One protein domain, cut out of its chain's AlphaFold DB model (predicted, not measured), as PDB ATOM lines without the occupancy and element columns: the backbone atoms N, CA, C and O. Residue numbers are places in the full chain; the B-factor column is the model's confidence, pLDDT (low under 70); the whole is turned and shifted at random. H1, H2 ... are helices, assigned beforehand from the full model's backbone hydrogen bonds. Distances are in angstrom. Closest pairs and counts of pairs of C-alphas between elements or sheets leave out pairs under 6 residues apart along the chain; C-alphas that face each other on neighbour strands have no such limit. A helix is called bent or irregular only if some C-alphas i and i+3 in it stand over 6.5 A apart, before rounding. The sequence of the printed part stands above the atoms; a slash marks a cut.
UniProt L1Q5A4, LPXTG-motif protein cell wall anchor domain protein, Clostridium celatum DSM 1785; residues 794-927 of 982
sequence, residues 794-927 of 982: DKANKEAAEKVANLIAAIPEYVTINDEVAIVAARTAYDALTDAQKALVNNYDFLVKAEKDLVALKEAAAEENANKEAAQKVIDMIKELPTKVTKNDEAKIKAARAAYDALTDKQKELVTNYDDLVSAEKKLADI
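AT A GLANCE: This is residues 794 to 927 of the 982 residues of the protein "LPXTG-motif protein cell wall anchor domain protein" of Clostridium celatum DSM 1785 (UniProt L1Q5A4). One very long helix, H4, makes the middle of a rod and joins two helical lobes, one at each end: H1 and H2 pack on its first part, with short H3 on H1, and H5, short H6 and H7 pack on its last part. H1 meets H4 with residues 805 to 808 alone and H7 with residues 914 to 917 alone, so that these two helices reach out past H4's two ends, H1 beside H2 and H7 beside H5, and H1, H2 and H3 are apart from H5, H6 and H7. The printed part has 134 residues with seven named helices, H1 to H7 in chain order, and no named strand: all helix. It is extended, with a radius of gyration of the C-alphas of 26.7 A and spans of 87 by 21 by 18 A.

HOW THE PARTS SIT: Start at the hub, H4, residues 844 to 879, which touches five helices. With residues 847 to 858 alone it touches H2, residues 817 to 831, closest at C-alphas 854 and 817, 6.3 A, opposite ways at a shallow tilt of 34.5 degrees, only just short of steep. H1, residues 794 to 809, forms a hairpin with H2, closest at C-alphas 807 and 826, 5.3 A. At the other end H5, residues 887 to 901, forms a hairpin with H4, closest at C-alphas 896 and 877, 5.8 A. H7, residues 914 to 927, touches H5, closest at C-alphas 921 and 893, 6.7 A. These five form an up-and-down bundle, each running against the one before it in the chain. Every O i to N i+4 pair is within hydrogen-bond range in H1 and H7; the counts are 9 of 11 in H2, 31 of 32 in H4 and 9 of 11 in H5.

IN THESE COORDINATES: Find C-alpha 844 at (125.354, 145.832, 132.901); H4 runs 52.5 A from there. H1 begins at (139.366, 152.028, 144.239) and spans 22.1 A, H2 21.6 A, H5 21.8 A; H7 spans 20.5 A and ends at (66.013, 142.262, 97.650). H2 and H5 are irregular: C-alphas 818 and 821, and 888 and 891, are each 7.2 A apart. H3, residues 835 to 838, touches H1, closest at C-alphas 837 and 797, 5.1 A; H6, residues 905 to 909, touches H4, closest at C-alphas 907 and 867, 5.4 A.

THE WHOLE: The C-alphas farthest apart, of Lys 795 and Ile 927, are 87.6 A apart. The printed part has no cut and no long link. Mean pLDDT of the printed part is 87.0; residues 794 to 795, 836, 839 to 840 and 842 are under 70.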
ATOM      1  N   ASP A 794     139.630 153.301 144.929       59.44
ATOM      2  CA  ASP A 794     139.366 152.028 144.239       59.44
ATOM      3  C   ASP A 794     138.407 151.136 145.041       59.44
ATOM      4  O   ASP A 794     137.437 150.607 144.489       59.44
ATOM      5  N   LYS A 795     138.600 151.060 146.362       63.94
ATOM      6  CA  LYS A 795     137.702 150.330 147.264       63.94
ATOM      7  C   LYS A 795     136.299 150.937 147.286       63.94
ATOM      8  O   LYS A 795     135.303 150.225 147.146       63.94
ATOM      9  N   ALA A 796     136.204 152.264 147.386       71.75
ATOM     10  CA  ALA A 796     134.928 152.968 147.295       71.75
ATOM     11  C   ALA A 796     134.261 152.782 145.920       71.75
ATOM     12  O   ALA A 796     133.033 152.695 145.835       71.75
ATOM     13  N   ASN A 797     135.054 152.692 144.847       75.06
ATOM     14  CA  ASN A 797     134.552 152.462 143.499       75.06
ATOM     15  C   ASN A 797     133.952 151.059 143.349       75.06
ATOM     16  O   ASN A 797     132.850 150.934 142.807       75.06
ATOM     17  N   LYS A 798     134.618 150.027 143.883       71.56
ATOM     18  CA  LYS A 798     134.094 148.653 143.916       71.56
ATOM     19  C   LYS A 798     132.809 148.549 144.738       71.56
ATOM     20  O   LYS A 798     131.810 148.058 144.222       71.56
ATOM     21  N   GLU A 799     132.776 149.099 145.955       80.31
ATOM     22  CA  GLU A 799     131.563 149.089 146.794       80.31
ATOM     23  C   GLU A 799     130.371 149.805 146.128       80.31
ATOM     24  O   GLU A 799     129.210 149.416 146.301       80.31
ATOM     25  N   ALA A 800     130.631 150.890 145.391       84.44
ATOM     26  CA  ALA A 800     129.599 151.607 144.647       84.44
ATOM     27  C   ALA A 800     129.073 150.780 143.465       84.44
ATOM     28  O   ALA A 800     127.857 150.701 143.271       84.44
ATOM     29  N   ALA A 801     129.968 150.136 142.713       78.25
ATOM     30  CA  ALA A 801     129.611 149.268 141.597       78.25
ATOM     31  C   ALA A 801     128.821 148.031 142.059       78.25
ATOM     32  O   ALA A 801     127.795 147.700 141.468       78.25
ATOM     33  N   GLU A 802     129.225 147.406 143.165       79.19
ATOM     34  CA  GLU A 802     128.580 146.211 143.718       79.19
ATOM     35  C   GLU A 802     127.132 146.478 144.164       79.19
ATOM     36  O   GLU A 802     126.227 145.686 143.896       79.19
ATOM     37  N   LYS A 803     126.858 147.643 144.767       88.88
ATOM     38  CA  LYS A 803     125.482 148.058 145.103       88.88
ATOM     39  C   LYS A 803     124.584 148.125 143.869       88.88
ATOM     40  O   LYS A 803     123.421 147.730 143.943       88.88
ATOM     41  N   VAL A 804     125.109 148.617 142.749       89.25
ATOM     42  CA  VAL A 804     124.372 148.673 141.480       89.25
ATOM     43  C   VAL A 804     124.223 147.278 140.880       89.25
ATOM     44  O   VAL A 804     123.118 146.924 140.471       89.25
ATOM     45  N   ALA A 805     125.277 146.462 140.899       73.31
ATOM     46  CA  ALA A 805     125.221 145.085 140.423       73.31
ATOM     47  C   ALA A 805     124.147 144.270 141.164       73.31
ATOM     48  O   ALA A 805     123.375 143.551 140.530       73.31
ATOM     49  N   ASN A 806     124.005 144.461 142.478       79.81
ATOM     50  CA  ASN A 806     122.962 143.828 143.287       79.81
ATOM     51  C   ASN A 806     121.542 144.297 142.924       79.81
ATOM     52  O   ASN A 806     120.611 143.494 142.920       79.81
ATOM     53  N   LEU A 807     121.359 145.579 142.584       90.25
ATOM     54  CA  LEU A 807     120.072 146.080 142.085       90.25
ATOM     55  C   LEU A 807     119.719 145.475 140.723       90.25
ATOM     56  O   LEU A 807     118.559 145.141 140.494       90.25
ATOM     57  N   ILE A 808     120.709 145.316 139.841       87.69
ATOM     58  CA  ILE A 808     120.526 144.670 138.536       87.69
ATOM     59  C   ILE A 808     120.185 143.184 138.722       87.69
ATOM     60  O   ILE A 808     119.256 142.691 138.091       87.69
ATOM     61  N   ALA A 809     120.865 142.489 139.638       77.94
ATOM     62  CA  ALA A 809     120.617 141.079 139.946       77.94
ATOM     63  C   ALA A 809     119.227 140.814 140.557       77.94
ATOM     64  O   ALA A 809     118.724 139.698 140.487       77.94
ATOM     65  N   ALA A 810     118.593 141.831 141.148       88.69
ATOM     66  CA  ALA A 810     117.239 141.731 141.689       88.69
ATOM     67  C   ALA A 810     116.133 141.845 140.620       88.69
ATOM     68  O   ALA A 810     114.960 141.638 140.941       88.69
ATOM     69  N   ILE A 811     116.470 142.195 139.373       89.06
ATOM     70  CA  ILE A 811     115.510 142.223 138.263       89.06
ATOM     71  C   ILE A 811     115.229 140.770 137.830       89.06
ATOM     72  O   ILE A 811     116.175 140.032 137.554       89.06
ATOM     73  N   PRO A 812     113.956 140.336 137.750       83.19
ATOM     74  CA  PRO A 812     113.621 138.990 137.294       83.19
ATOM     75  C   PRO A 812     114.120 138.717 135.870       83.19
ATOM     76  O   PRO A 812     114.022 139.574 134.996       83.19
ATOM     77  N   GLU A 813     114.578 137.489 135.620       76.69
ATOM     78  CA  GLU A 813     115.025 137.030 134.295       76.69
ATOM     79  C   GLU A 813     113.948 137.215 133.212       76.69
ATOM     80  O   GLU A 813     114.230 137.659 132.095       76.69
ATOM     81  N   TYR A 814     112.694 136.930 133.572       81.88
ATOM     82  CA  TYR A 814     111.525 137.149 132.729       81.88
ATOM     83  C   TYR A 814     110.847 138.454 133.120       81.88
ATOM     84  O   TYR A 814     109.982 138.492 133.997       81.88
ATOM     85  N   VAL A 815     111.250 139.525 132.441       89.00
ATOM     86  CA  VAL A 815     110.688 140.859 132.641       89.00
ATOM     87  C   VAL A 815     109.212 140.876 132.257       89.00
ATOM     88  O   VAL A 815     108.803 140.405 131.197       89.00
ATOM     89  N   THR A 816     108.402 141.472 133.119       90.75
ATOM     90  CA  THR A 816     107.013 141.840 132.868       90.75
ATOM     91  C   THR A 816     106.868 143.359 132.910       90.75
ATOM     92  O   THR A 816     107.751 144.090 133.362       90.75
ATOM     93  N   ILE A 817     105.707 143.873 132.499       87.19
ATOM     94  CA  ILE A 817     105.441 145.317 132.570       87.19
ATOM     95  C   ILE A 817     105.469 145.868 134.011       87.19
ATOM     96  O   ILE A 817     105.631 147.070 134.200       87.19
ATOM     97  N   ASN A 818     105.325 145.006 135.028       90.69
ATOM     98  CA  ASN A 818     105.336 145.408 136.437       90.69
ATOM     99  C   ASN A 818     106.756 145.622 136.988       90.69
ATOM    100  O   ASN A 818     106.907 146.252 138.034       90.69
ATOM    101  N   ASP A 819     107.784 145.149 136.280       93.06
ATOM    102  CA  ASP A 819     109.184 145.228 136.714       93.06
ATOM    103  C   ASP A 819     109.845 146.565 136.347       93.06
ATOM    104  O   ASP A 819     110.991 146.826 136.713       93.06
ATOM    105  N   GLU A 820     109.100 147.462 135.690       94.75
ATOM    106  CA  GLU A 820     109.550 148.804 135.306       94.75
ATOM    107  C   GLU A 820     110.183 149.570 136.474       94.75
ATOM    108  O   GLU A 820     111.199 150.235 136.294       94.75
ATOM    109  N   VAL A 821     109.629 149.449 137.683       93.56
ATOM    110  CA  VAL A 821     110.157 150.150 138.864       93.56
ATOM    111  C   VAL A 821     111.564 149.665 139.223       93.56
ATOM    112  O   VAL A 821     112.425 150.488 139.532       93.56
ATOM    113  N   ALA A 822     111.813 148.353 139.168       89.44
ATOM    114  CA  ALA A 822     113.114 147.769 139.488       89.44
ATOM    115  C   ALA A 822     114.156 148.100 138.409       89.44
ATOM    116  O   ALA A 822     115.261 148.533 138.731       89.44
ATOM    117  N   ILE A 823     113.768 147.995 137.133       94.12
ATOM    118  CA  ILE A 823     114.625 148.317 135.981       94.12
ATOM    119  C   ILE A 823     115.028 149.797 136.003       94.12
ATOM    120  O   ILE A 823     116.209 150.126 135.894       94.12
ATOM    121  N   VAL A 824     114.071 150.703 136.233       96.19
ATOM    122  CA  VAL A 824     114.343 152.146 136.330       96.19
ATOM    123  C   VAL A 824     115.216 152.469 137.543       96.19
ATOM    124  O   VAL A 824     116.094 153.330 137.446       96.19
ATOM    125  N   ALA A 825     115.014 151.794 138.678       93.50
ATOM    126  CA  ALA A 825     115.848 151.985 139.862       93.50
ATOM    127  C   ALA A 825     117.305 151.565 139.603       93.50
ATOM    128  O   ALA A 825     118.218 152.330 139.916       93.50
ATOM    129  N   ALA A 826     117.520 150.404 138.979       92.81
ATOM    130  CA  ALA A 826     118.847 149.919 138.610       92.81
ATOM    131  C   ALA A 826     119.535 150.838 137.587       92.81
ATOM    132  O   ALA A 826     120.685 151.222 137.794       92.81
ATOM    133  N   ARG A 827     118.817 151.288 136.545       97.62
ATOM    134  CA  ARG A 827     119.318 152.278 135.574       97.62
ATOM    135  C   ARG A 827     119.703 153.594 136.229       97.62
ATOM    136  O   ARG A 827     120.793 154.098 135.993       97.62
ATOM    137  N   THR A 828     118.847 154.122 137.097       97.12
ATOM    138  CA  THR A 828     119.126 155.375 137.810       97.12
ATOM    139  C   THR A 828     120.375 155.249 138.683       97.12
ATOM    140  O   THR A 828     121.197 156.162 138.720       97.12
ATOM    141  N   ALA A 829     120.530 154.116 139.375       93.88
ATOM    142  CA  ALA A 829     121.696 153.855 140.207       93.88
ATOM    143  C   ALA A 829     122.975 153.697 139.367       93.88
ATOM    144  O   ALA A 829     124.003 154.264 139.726       93.88
ATOM    145  N   TYR A 830     122.898 153.008 138.224       93.38
ATOM    146  CA  TYR A 830     124.006 152.870 137.279       93.38
ATOM    147  C   TYR A 830     124.427 154.214 136.675       93.38
ATOM    148  O   TYR A 830     125.610 154.536 136.636       93.38
ATOM    149  N   ASP A 831     123.475 155.039 136.237       96.56
ATOM    150  CA  ASP A 831     123.773 156.325 135.604       96.56
ATOM    151  C   ASP A 831     124.466 157.302 136.567       96.56
ATOM    152  O   ASP A 831     125.263 158.132 136.119       96.56
ATOM    153  N   ALA A 832     124.208 157.160 137.873       96.25
ATOM    154  CA  ALA A 832     124.824 157.941 138.942       96.25
ATOM    155  C   ALA A 832     126.289 157.564 139.244       96.25
ATOM    156  O   ALA A 832     126.964 158.317 139.947       96.25
ATOM    157  N   LEU A 833     126.782 156.435 138.724       92.06
ATOM    158  CA  LEU A 833     128.174 156.013 138.877       92.06
ATOM    159  C   LEU A 833     129.131 156.852 138.010       92.06
ATOM    160  O   LEU A 833     128.771 157.334 136.928       92.06
ATOM    161  N   THR A 834     130.380 156.984 138.465       92.94
ATOM    162  CA  THR A 834     131.485 157.519 137.648       92.94
ATOM    163  C   THR A 834     131.873 156.535 136.538       92.94
ATOM    164  O   THR A 834     131.542 155.356 136.614       92.94
ATOM    165  N   ASP A 835     132.606 156.978 135.513       83.00
ATOM    166  CA  ASP A 835     133.029 156.084 134.420       83.00
ATOM    167  C   ASP A 835     133.904 154.920 134.921       83.00
ATOM    168  O   ASP A 835     133.748 153.788 134.468       83.00
ATOM    169  N   ALA A 836     134.760 155.175 135.916       66.62
ATOM    170  CA  ALA A 836     135.567 154.144 136.569       66.62
ATOM    171  C   ALA A 836     134.699 153.127 137.332       66.62
ATOM    172  O   ALA A 836     134.919 151.928 137.226       66.62
ATOM    173  N   GLN A 837     133.669 153.587 138.048       82.88
ATOM    174  CA  GLN A 837     132.718 152.713 138.747       82.88
ATOM    175  C   GLN A 837     131.834 151.921 137.779       82.88
ATOM    176  O   GLN A 837     131.572 150.744 138.003       82.88
ATOM    177  N   LYS A 838     131.388 152.543 136.681       79.94
ATOM    178  CA  LYS A 838     130.588 151.887 135.634       79.94
ATOM    179  C   LYS A 838     131.332 150.725 134.995       79.94
ATOM    180  O   LYS A 838     130.709 149.704 134.726       79.94
ATOM    181  N   ALA A 839     132.642 150.872 134.794       67.44
ATOM    182  CA  ALA A 839     133.494 149.813 134.261       67.44
ATOM    183  C   ALA A 839     133.554 148.571 135.171       67.44
ATOM    184  O   ALA A 839     133.853 147.484 134.691       67.44
ATOM    185  N   LEU A 840     133.240 148.723 136.463       65.38
ATOM    186  CA  LEU A 840     133.255 147.647 137.457       65.38
ATOM    187  C   LEU A 840     131.892 146.944 137.627       65.38
ATOM    188  O   LEU A 840     131.806 145.944 138.335       65.38
ATOM    189  N   VAL A 841     130.813 147.428 136.997       74.12
ATOM    190  CA  VAL A 841     129.489 146.780 137.063       74.12
ATOM    191  C   VAL A 841     129.412 145.652 136.030       74.12
ATOM    192  O   VAL A 841     129.087 145.868 134.864       74.12
ATOM    193  N   ASN A 842     129.696 144.430 136.475       67.75
ATOM    194  CA  ASN A 842     129.881 143.252 135.620       67.75
ATOM    195  C   ASN A 842     128.604 142.666 134.983       67.75
ATOM    196  O   ASN A 842     128.700 141.801 134.118       67.75
ATOM    197  N   ASN A 843     127.412 143.109 135.386       74.31
ATOM    198  CA  ASN A 843     126.128 142.614 134.877       74.31
ATOM    199  C   ASN A 843     125.324 143.683 134.119       74.31
ATOM    200  O   ASN A 843     124.111 143.558 133.953       74.31
ATOM    201  N   TYR A 844     125.990 144.732 133.627       83.44
ATOM    202  CA  TYR A 844     125.354 145.832 132.901       83.44
ATOM    203  C   TYR A 844     124.525 145.384 131.684       83.44
ATOM    204  O   TYR A 844     123.429 145.901 131.453       83.44
ATOM    205  N   ASP A 845     124.998 144.388 130.936       78.00
ATOM    206  CA  ASP A 845     124.295 143.888 129.749       78.00
ATOM    207  C   ASP A 845     122.914 143.307 130.084       78.00
ATOM    208  O   ASP A 845     121.981 143.414 129.284       78.00
ATOM    209  N   PHE A 846     122.740 142.770 131.296       76.25
ATOM    210  CA  PHE A 846     121.443 142.296 131.774       76.25
ATOM    211  C   PHE A 846     120.448 143.446 131.947       76.25
ATOM    212  O   PHE A 846     119.297 143.333 131.530       76.25
ATOM    213  N   LEU A 847     120.897 144.585 132.484       91.31
ATOM    214  CA  LEU A 847     120.077 145.793 132.587       91.31
ATOM    215  C   LEU A 847     119.660 146.298 131.198       91.31
ATOM    216  O   LEU A 847     118.486 146.593 130.984       91.31
ATOM    217  N   VAL A 848     120.590 146.332 130.238       88.06
ATOM    218  CA  VAL A 848     120.304 146.738 128.848       88.06
ATOM    219  C   VAL A 848     119.290 145.797 128.193       88.06
ATOM    220  O   VAL A 848     118.357 146.246 127.520       88.06
ATOM    221  N   LYS A 849     119.441 144.486 128.400       84.62
ATOM    222  CA  LYS A 849     118.486 143.487 127.913       84.62
ATOM    223  C   LYS A 849     117.107 143.684 128.546       84.62
ATOM    224  O   LYS A 849     116.122 143.749 127.815       84.62
ATOM    225  N   ALA A 850     117.032 143.842 129.867       85.50
ATOM    226  CA  ALA A 850     115.778 144.038 130.590       85.50
ATOM    227  C   ALA A 850     115.018 145.290 130.114       85.50
ATOM    228  O   ALA A 850     113.797 145.263 129.960       85.50
ATOM    229  N   GLU A 851     115.732 146.376 129.813       94.38
ATOM    230  CA  GLU A 851     115.148 147.591 129.234       94.38
ATOM    231  C   GLU A 851     114.586 147.360 127.833       94.38
ATOM    232  O   GLU A 851     113.476 147.803 127.526       94.38
ATOM    233  N   LYS A 852     115.329 146.644 126.983       90.75
ATOM    234  CA  LYS A 852     114.878 146.292 125.634       90.75
ATOM    235  C   LYS A 852     113.627 145.413 125.679       90.75
ATOM    236  O   LYS A 852     112.675 145.673 124.941       90.75
ATOM    237  N   ASP A 853     113.614 144.422 126.563       87.81
ATOM    238  CA  ASP A 853     112.484 143.514 126.755       87.81
ATOM    239  C   ASP A 853     111.252 144.284 127.269       87.81
ATOM    240  O   ASP A 853     110.152 144.127 126.735       87.81
ATOM    241  N   LEU A 854     111.431 145.212 128.220       92.38
ATOM    242  CA  LEU A 854     110.357 146.081 128.714       92.38
ATOM    243  C   LEU A 854     109.762 146.974 127.612       92.38
ATOM    244  O   LEU A 854     108.540 147.154 127.559       92.38
ATOM    245  N   VAL A 855     110.592 147.531 126.724       91.88
ATOM    246  CA  VAL A 855     110.126 148.326 125.574       91.88
ATOM    247  C   VAL A 855     109.298 147.462 124.626       91.88
ATOM    248  O   VAL A 855     108.174 147.841 124.296       91.88
ATOM    249  N   ALA A 856     109.795 146.278 124.259       85.75
ATOM    250  CA  ALA A 856     109.076 145.355 123.382       85.75
ATOM    251  C   ALA A 856     107.722 144.930 123.977       85.75
ATOM    252  O   ALA A 856     106.715 144.887 123.269       85.75
ATOM    253  N   LEU A 857     107.661 144.686 125.290       88.69
ATOM    254  CA  LEU A 857     106.416 144.362 125.996       88.69
ATOM    255  C   LEU A 857     105.410 145.516 125.966       88.69
ATOM    256  O   LEU A 857     104.214 145.293 125.764       88.69
ATOM    257  N   LYS A 858     105.876 146.760 126.132       87.94
ATOM    258  CA  LYS A 858     105.023 147.954 126.039       87.94
ATOM    259  C   LYS A 858     104.505 148.181 124.619       87.94
ATOM    260  O   LYS A 858     103.336 148.528 124.454       87.94
ATOM    261  N   GLU A 859     105.340 147.964 123.606       85.94
ATOM    262  CA  GLU A 859     104.952 148.071 122.197       85.94
ATOM    263  C   GLU A 859     103.939 146.992 121.805       85.94
ATOM    264  O   GLU A 859     102.901 147.314 121.226       85.94
ATOM    265  N   ALA A 860     104.172 145.738 122.202       79.75
ATOM    266  CA  ALA A 860     103.244 144.637 121.962       79.75
ATOM    267  C   ALA A 860     101.879 144.882 122.629       79.75
ATOM    268  O   ALA A 860     100.838 144.703 121.995       79.75
ATOM    269  N   ALA A 861     101.866 145.369 123.876       82.06
ATOM    270  CA  ALA A 861     100.630 145.726 124.574       82.06
ATOM    271  C   ALA A 861      99.884 146.892 123.892       82.06
ATOM    272  O   ALA A 861      98.650 146.904 123.838       82.06
ATOM    273  N   ALA A 862     100.612 147.874 123.353       81.19
ATOM    274  CA  ALA A 862     100.029 148.984 122.605       81.19
ATOM    275  C   ALA A 862      99.448 148.531 121.254       81.19
ATOM    276  O   ALA A 862      98.336 148.932 120.904       81.19
ATOM    277  N   GLU A 863     100.157 147.669 120.520       81.19
ATOM    278  CA  GLU A 863      99.690 147.097 119.255       81.19
ATOM    279  C   GLU A 863      98.441 146.232 119.466       81.19
ATOM    280  O   GLU A 863      97.462 146.353 118.726       81.19
ATOM    281  N   GLU A 864      98.423 145.399 120.510       80.19
ATOM    282  CA  GLU A 864      97.264 144.575 120.853       80.19
ATOM    283  C   GLU A 864      96.031 145.437 121.166       80.19
ATOM    284  O   GLU A 864      94.936 145.162 120.666       80.19
ATOM    285  N   ASN A 865      96.199 146.519 121.931       83.56
ATOM    286  CA  ASN A 865      95.117 147.463 122.212       83.56
ATOM    287  C   ASN A 865      94.631 148.181 120.945       83.56
ATOM    288  O   ASN A 865      93.422 148.267 120.723       83.56
ATOM    289  N   ALA A 866      95.538 148.629 120.073       83.44
ATOM    290  CA  ALA A 866      95.175 149.261 118.805       83.44
ATOM    291  C   ALA A 866      94.417 148.298 117.871       83.44
ATOM    292  O   ALA A 866      93.430 148.685 117.238       83.44
ATOM    293  N   ASN A 867      94.831 147.029 117.824       84.94
ATOM    294  CA  ASN A 867      94.149 145.985 117.060       84.94
ATOM    295  C   ASN A 867      92.736 145.724 117.603       84.94
ATOM    296  O   ASN A 867      91.786 145.652 116.816       84.94
ATOM    297  N   LYS A 868      92.575 145.662 118.932       86.44
ATOM    298  CA  LYS A 868      91.262 145.548 119.586       86.44
ATOM    299  C   LYS A 868      90.368 146.750 119.280       86.44
ATOM    300  O   LYS A 868      89.209 146.559 118.929       86.44
ATOM    301  N   GLU A 869      90.888 147.976 119.339       89.75
ATOM    302  CA  GLU A 869      90.117 149.185 119.015       89.75
ATOM    303  C   GLU A 869      89.680 149.241 117.544       89.75
ATOM    304  O   GLU A 869      88.546 149.628 117.243       89.75
ATOM    305  N   ALA A 870      90.560 148.863 116.613       88.25
ATOM    306  CA  ALA A 870      90.252 148.833 115.185       88.25
ATOM    307  C   ALA A 870      89.159 147.804 114.864       88.25
ATOM    308  O   ALA A 870      88.186 148.130 114.180       88.25
ATOM    309  N   ALA A 871      89.276 146.595 115.420       89.69
ATOM    310  CA  ALA A 871      88.254 145.564 115.295       89.69
ATOM    311  C   ALA A 871      86.931 146.001 115.942       89.69
ATOM    312  O   ALA A 871      85.872 145.850 115.333       89.69
ATOM    313  N   GLN A 872      86.979 146.627 117.126       92.12
ATOM    314  CA  GLN A 872      85.789 147.086 117.844       92.12
ATOM    315  C   GLN A 872      84.974 148.108 117.043       92.12
ATOM    316  O   GLN A 872      83.752 148.006 116.999       92.12
ATOM    317  N   LYS A 873      85.627 149.034 116.326       92.44
ATOM    318  CA  LYS A 873      84.931 149.978 115.430       92.44
ATOM    319  C   LYS A 873      84.113 149.256 114.360       92.44
ATOM    320  O   LYS A 873      82.987 149.654 114.075       92.44
ATOM    321  N   VAL A 874      84.661 148.191 113.774       93.44
ATOM    322  CA  VAL A 874      83.956 147.394 112.760       93.44
ATOM    323  C   VAL A 874      82.845 146.558 113.392       93.44
ATOM    324  O   VAL A 874      81.741 146.528 112.850       93.44
ATOM    325  N   ILE A 875      83.086 145.961 114.563       94.50
ATOM    326  CA  ILE A 875      82.054 145.253 115.337       94.50
ATOM    327  C   ILE A 875      80.858 146.174 115.602       94.50
ATOM    328  O   ILE A 875      79.713 145.774 115.371       94.50
ATOM    329  N   ASP A 876      81.112 147.412 116.028       94.62
ATOM    330  CA  ASP A 876      80.079 148.408 116.306       94.62
ATOM    331  C   ASP A 876      79.323 148.808 115.028       94.62
ATOM    332  O   ASP A 876      78.092 148.824 115.024       94.62
ATOM    333  N   MET A 877      80.026 149.022 113.909       93.44
ATOM    334  CA  MET A 877      79.392 149.299 112.610       93.44
ATOM    335  C   MET A 877      78.489 148.154 112.137       93.44
ATOM    336  O   MET A 877      77.405 148.404 111.604       93.44
ATOM    337  N   ILE A 878      78.913 146.900 112.322       93.06
ATOM    338  CA  ILE A 878      78.111 145.722 111.972       93.06
ATOM    339  C   ILE A 878      76.891 145.621 112.898       93.06
ATOM    340  O   ILE A 878      75.784 145.345 112.436       93.06
ATOM    341  N   LYS A 879      77.057 145.917 114.192       92.19
ATOM    342  CA  LYS A 879      75.972 145.922 115.183       92.19
ATOM    343  C   LYS A 879      74.901 146.979 114.891       92.19
ATOM    344  O   LYS A 879      73.736 146.777 115.231       92.19
ATOM    345  N   GLU A 880      75.268 148.086 114.249       91.00
ATOM    346  CA  GLU A 880      74.340 149.136 113.811       91.00
ATOM    347  C   GLU A 880      73.559 148.795 112.527       91.00
ATOM    348  O   GLU A 880      72.655 149.547 112.131       91.00
ATOM    349  N   LEU A 881      73.865 147.673 111.861       90.06
ATOM    350  CA  LEU A 881      73.106 147.240 110.691       90.06
ATOM    351  C   LEU A 881      71.675 146.838 111.093       90.06
ATOM    352  O   LEU A 881      71.461 146.124 112.075       90.06
ATOM    353  N   PRO A 882      70.650 147.266 110.336       80.19
ATOM    354  CA  PRO A 882      69.271 146.968 110.682       80.19
ATOM    355  C   PRO A 882      68.971 145.480 110.502       80.19
ATOM    356  O   PRO A 882      69.215 144.890 109.449       80.19
ATOM    357  N   THR A 883      68.326 144.881 111.503       78.44
ATOM    358  CA  THR A 883      67.901 143.469 111.480       78.44
ATOM    359  C   THR A 883      66.974 143.143 110.301       78.44
ATOM    360  O   THR A 883      66.979 142.021 109.779       78.44
ATOM    361  N   LYS A 884      66.209 144.142 109.837       84.44
ATOM    362  CA  LYS A 884      65.411 144.105 108.609       84.44
ATOM    363  C   LYS A 884      66.041 145.002 107.542       84.44
ATOM    364  O   LYS A 884      65.762 146.194 107.489       84.44
ATOM    365  N   VAL A 885      66.846 144.390 106.681       84.12
ATOM    366  CA  VAL A 885      67.524 145.058 105.563       84.12
ATOM    367  C   VAL A 885      66.514 145.551 104.522       84.12
ATOM    368  O   VAL A 885      65.612 144.817 104.114       84.12
ATOM    369  N   THR A 886      66.674 146.795 104.074       85.69
ATOM    370  CA  THR A 886      65.915 147.439 102.993       85.69
ATOM    371  C   THR A 886      66.861 147.994 101.922       85.69
ATOM    372  O   THR A 886      68.075 148.045 102.104       85.69
ATOM    373  N   LYS A 887      66.319 148.467 100.789       79.50
ATOM    374  CA  LYS A 887      67.135 149.076  99.716       79.50
ATOM    375  C   LYS A 887      67.908 150.326 100.167       79.50
ATOM    376  O   LYS A 887      68.936 150.631  99.577       79.50
ATOM    377  N   ASN A 888      67.443 151.021 101.207       84.88
ATOM    378  CA  ASN A 888      68.085 152.238 101.711       84.88
ATOM    379  C   ASN A 888      69.307 151.949 102.602       84.88
ATOM    380  O   ASN A 888      70.092 152.857 102.866       84.88
ATOM    381  N   ASP A 889      69.497 150.698 103.032       89.44
ATOM    382  CA  ASP A 889      70.589 150.298 103.934       89.44
ATOM    383  C   ASP A 889      71.872 149.918 103.185       89.44
ATOM    384  O   ASP A 889      72.912 149.682 103.798       89.44
ATOM    385  N   GLU A 890      71.826 149.909 101.848       88.94
ATOM    386  CA  GLU A 890      72.952 149.558 100.982       88.94
ATOM    387  C   GLU A 890      74.219 150.354 101.302       88.94
ATOM    388  O   GLU A 890      75.308 149.784 101.326       88.94
ATOM    389  N   ALA A 891      74.086 151.656 101.561       89.00
ATOM    390  CA  ALA A 891      75.232 152.501 101.876       89.00
ATOM    391  C   ALA A 891      75.900 152.092 103.200       89.00
ATOM    392  O   ALA A 891      77.124 152.067 103.279       89.00
ATOM    393  N   LYS A 892      75.109 151.718 104.216       90.50
ATOM    394  CA  LYS A 892      75.617 151.290 105.528       90.50
ATOM    395  C   LYS A 892      76.288 149.922 105.456       90.50
ATOM    396  O   LYS A 892      77.379 149.756 105.985       90.50
ATOM    397  N   ILE A 893      75.675 148.976 104.742       90.06
ATOM    398  CA  ILE A 893      76.229 147.628 104.540       90.06
ATOM    399  C   ILE A 893      77.548 147.707 103.761       90.06
ATOM    400  O   ILE A 893      78.541 147.112 104.168       90.06
ATOM    401  N   LYS A 894      77.601 148.515 102.693       91.69
ATOM    402  CA  LYS A 894      78.843 148.752 101.938       91.69
ATOM    403  C   LYS A 894      79.923 149.435 102.775       91.69
ATOM    404  O   LYS A 894      81.091 149.102 102.611       91.69
ATOM    405  N   ALA A 895      79.556 150.364 103.657       92.00
ATOM    406  CA  ALA A 895      80.507 151.021 104.549       92.00
ATOM    407  C   ALA A 895      81.089 150.046 105.586       92.00
ATOM    408  O   ALA A 895      82.299 150.038 105.783       92.00
ATOM    409  N   ALA A 896      80.258 149.193 106.195       93.06
ATOM    410  CA  ALA A 896      80.715 148.156 107.122       93.06
ATOM    411  C   ALA A 896      81.621 147.122 106.428       93.06
ATOM    412  O   ALA A 896      82.666 146.771 106.968       93.06
ATOM    413  N   ARG A 897      81.283 146.708 105.197       95.81
ATOM    414  CA  ARG A 897      82.139 145.849 104.361       95.81
ATOM    415  C   ARG A 897      83.476 146.500 104.038       95.81
ATOM    416  O   ARG A 897      84.509 145.896 104.279       95.81
ATOM    417  N   ALA A 898      83.471 147.739 103.553       93.94
ATOM    418  CA  ALA A 898      84.706 148.448 103.238       93.94
ATOM    419  C   ALA A 898      85.598 148.639 104.479       93.94
ATOM    420  O   ALA A 898      86.814 148.506 104.381       93.94
ATOM    421  N   ALA A 899      84.999 148.916 105.644       94.12
ATOM    422  CA  ALA A 899      85.725 149.029 106.907       94.12
ATOM    423  C   ALA A 899      86.309 147.682 107.364       94.12
ATOM    424  O   ALA A 899      87.456 147.645 107.796       94.12
ATOM    425  N   TYR A 900      85.561 146.582 107.219       94.75
ATOM    426  CA  TYR A 900      86.052 145.231 107.499       94.75
ATOM    427  C   TYR A 900      87.185 144.819 106.552       94.75
ATOM    428  O   TYR A 900      88.205 144.302 106.996       94.75
ATOM    429  N   ASP A 901      87.046 145.067 105.249       95.12
ATOM    430  CA  ASP A 901      88.048 144.676 104.253       95.12
ATOM    431  C   ASP A 901      89.377 145.420 104.460       95.12
ATOM    432  O   ASP A 901      90.438 144.847 104.199       95.12
ATOM    433  N   ALA A 902      89.312 146.651 104.983       94.69
ATOM    434  CA  ALA A 902      90.461 147.482 105.333       94.69
ATOM    435  C   ALA A 902      91.206 147.044 106.611       94.69
ATOM    436  O   ALA A 902      92.301 147.548 106.860       94.69
ATOM    437  N   LEU A 903      90.645 146.131 107.414       94.56
ATOM    438  CA  LEU A 903      91.339 145.556 108.570       94.56
ATOM    439  C   LEU A 903      92.463 144.604 108.131       94.56
ATOM    440  O   LEU A 903      92.364 143.920 107.104       94.56
ATOM    441  N   THR A 904      93.512 144.509 108.946       93.56
ATOM    442  CA  THR A 904      94.545 143.471 108.798       93.56
ATOM    443  C   THR A 904      93.998 142.093 109.182       93.56
ATOM    444  O   THR A 904      92.957 141.992 109.830       93.56
ATOM    445  N   ASP A 905      94.698 141.018 108.820       90.44
ATOM    446  CA  ASP A 905      94.239 139.654 109.118       90.44
ATOM    447  C   ASP A 905      94.094 139.411 110.633       90.44
ATOM    448  O   ASP A 905      93.039 138.965 111.081       90.44
ATOM    449  N   LYS A 906      95.068 139.863 111.441       84.00
ATOM    450  CA  LYS A 906      94.990 139.825 112.916       84.00
ATOM    451  C   LYS A 906      93.802 140.620 113.478       84.00
ATOM    452  O   LYS A 906      93.206 140.229 114.473       84.00
ATOM    453  N   GLN A 907      93.445 141.750 112.865       92.62
ATOM    454  CA  GLN A 907      92.297 142.558 113.297       92.62
ATOM    455  C   GLN A 907      90.962 141.917 112.898       92.62
ATOM    456  O   GLN A 907      89.995 142.008 113.650       92.62
ATOM    457  N   LYS A 908      90.899 141.256 111.736       92.19
ATOM    458  CA  LYS A 908      89.704 140.539 111.261       92.19
ATOM    459  C   LYS A 908      89.346 139.367 112.168       92.19
ATOM    460  O   LYS A 908      88.168 139.185 112.456       92.19
ATOM    461  N   GLU A 909      90.343 138.637 112.671       91.38
ATOM    462  CA  GLU A 909      90.147 137.553 113.649       91.38
ATOM    463  C   GLU A 909      89.445 138.025 114.933       91.38
ATOM    464  O   GLU A 909      88.701 137.265 115.552       91.38
ATOM    465  N   LEU A 910      89.626 139.295 115.310       91.50
ATOM    466  CA  LEU A 910      88.990 139.897 116.483       91.50
ATOM    467  C   LEU A 910      87.544 140.363 116.223       91.50
ATOM    468  O   LEU A 910      86.837 140.688 117.178       91.50
ATOM    469  N   VAL A 911      87.066 140.395 114.970       93.19
ATOM    470  CA  VAL A 911      85.692 140.806 114.629       93.19
ATOM    471  C   VAL A 911      84.717 139.655 114.873       93.19
ATOM    472  O   VAL A 911      84.508 138.778 114.039       93.19
ATOM    473  N   THR A 912      84.060 139.689 116.026       93.81
ATOM    474  CA  THR A 912      83.234 138.572 116.517       93.81
ATOM    475  C   THR A 912      81.870 138.409 115.837       93.81
ATOM    476  O   THR A 912      81.243 137.365 115.986       93.81
ATOM    477  N   ASN A 913      81.391 139.410 115.091       94.00
ATOM    478  CA  ASN A 913      80.056 139.432 114.475       94.00
ATOM    479  C   ASN A 913      80.080 139.478 112.937       94.00
ATOM    480  O   ASN A 913      79.132 139.944 112.307       94.00
ATOM    481  N   TYR A 914      81.148 138.982 112.309       94.44
ATOM    482  CA  TYR A 914      81.304 138.993 110.850       94.44
ATOM    483  C   TYR A 914      80.134 138.342 110.080       94.44
ATOM    484  O   TYR A 914      79.697 138.856 109.047       94.44
ATOM    485  N   ASP A 915      79.569 137.252 110.600       92.94
ATOM    486  CA  ASP A 915      78.458 136.537 109.957       92.94
ATOM    487  C   ASP A 915      77.182 137.387 109.822       92.94
ATOM    488  O   ASP A 915      76.384 137.185 108.894       92.94
ATOM    489  N   ASP A 916      76.996 138.382 110.696       92.94
ATOM    490  CA  ASP A 916      75.871 139.317 110.624       92.94
ATOM    491  C   ASP A 916      75.999 140.247 109.411       92.94
ATOM    492  O   ASP A 916      75.006 140.519 108.725       92.94
ATOM    493  N   LEU A 917      77.224 140.677 109.088       93.38
ATOM    494  CA  LEU A 917      77.523 141.468 107.894       93.38
ATOM    495  C   LEU A 917      77.229 140.666 106.621       93.38
ATOM    496  O   LEU A 917      76.498 141.142 105.750       93.38
ATOM    497  N   VAL A 918      77.714 139.423 106.543       93.44
ATOM    498  CA  VAL A 918      77.463 138.519 105.404       93.44
ATOM    499  C   VAL A 918      75.962 138.256 105.233       93.44
ATOM    500  O   VAL A 918      75.418 138.281 104.123       93.44
ATOM    501  N   SER A 919      75.255 138.051 106.344       90.50
ATOM    502  CA  SER A 919      73.804 137.862 106.351       90.50
ATOM    503  C   SER A 919      73.053 139.099 105.849       90.50
ATOM    504  O   SER A 919      72.063 138.966 105.120       90.50
ATOM    505  N   ALA A 920      73.504 140.302 106.213       88.62
ATOM    506  CA  ALA A 920      72.928 141.555 105.736       88.62
ATOM    507  C   ALA A 920      73.154 141.758 104.225       88.62
ATOM    508  O   ALA A 920      72.227 142.150 103.512       88.62
ATOM    509  N   GLU A 921      74.344 141.422 103.719       91.44
ATOM    510  CA  GLU A 921      74.687 141.481 102.291       91.44
ATOM    511  C   GLU A 921      73.842 140.531 101.447       91.44
ATOM    512  O   GLU A 921      73.296 140.935 100.416       91.44
ATOM    513  N   LYS A 922      73.665 139.287 101.908       89.00
ATOM    514  CA  LYS A 922      72.823 138.297 101.230       89.00
ATOM    515  C   LYS A 922      71.371 138.765 101.138       89.00
ATOM    516  O   LYS A 922      70.793 138.768 100.055       89.00
ATOM    517  N   LYS A 923      70.806 139.258 102.247       88.12
ATOM    518  CA  LYS A 923      69.447 139.831 102.263       88.12
ATOM    519  C   LYS A 923      69.321 141.018 101.304       88.12
ATOM    520  O   LYS A 923      68.313 141.136 100.611       88.12
ATOM    521  N   LEU A 924      70.329 141.894 101.234       86.69
ATOM    522  CA  LEU A 924      70.343 143.019 100.295       86.69
ATOM    523  C   LEU A 924      70.385 142.546  98.831       86.69
ATOM    524  O   LEU A 924      69.700 143.126  97.985       86.69
ATOM    525  N   ALA A 925      71.162 141.503  98.531       85.25
ATOM    526  CA  ALA A 925      71.243 140.902  97.201       85.25
ATOM    527  C   ALA A 925      69.911 140.260  96.780       85.25
ATOM    528  O   ALA A 925      69.436 140.530  95.675       85.25
ATOM    529  N   ASP A 926      69.256 139.518  97.679       84.06
ATOM    530  CA  ASP A 926      67.942 138.902  97.443       84.06
ATOM    531  C   ASP A 926      66.852 139.964  97.178       84.06
ATOM    532  O   ASP A 926      65.994 139.798  96.310       84.06
ATOM    533  N   ILE A 927      66.911 141.110  97.872       82.75
ATOM    534  CA  ILE A 927      66.013 142.262  97.650       82.75
ATOM    535  C   ILE A 927      66.252 142.927  96.282       82.75
ATOM    536  O   ILE A 927      65.337 143.534  95.709       82.75
TER     537      ILE A 927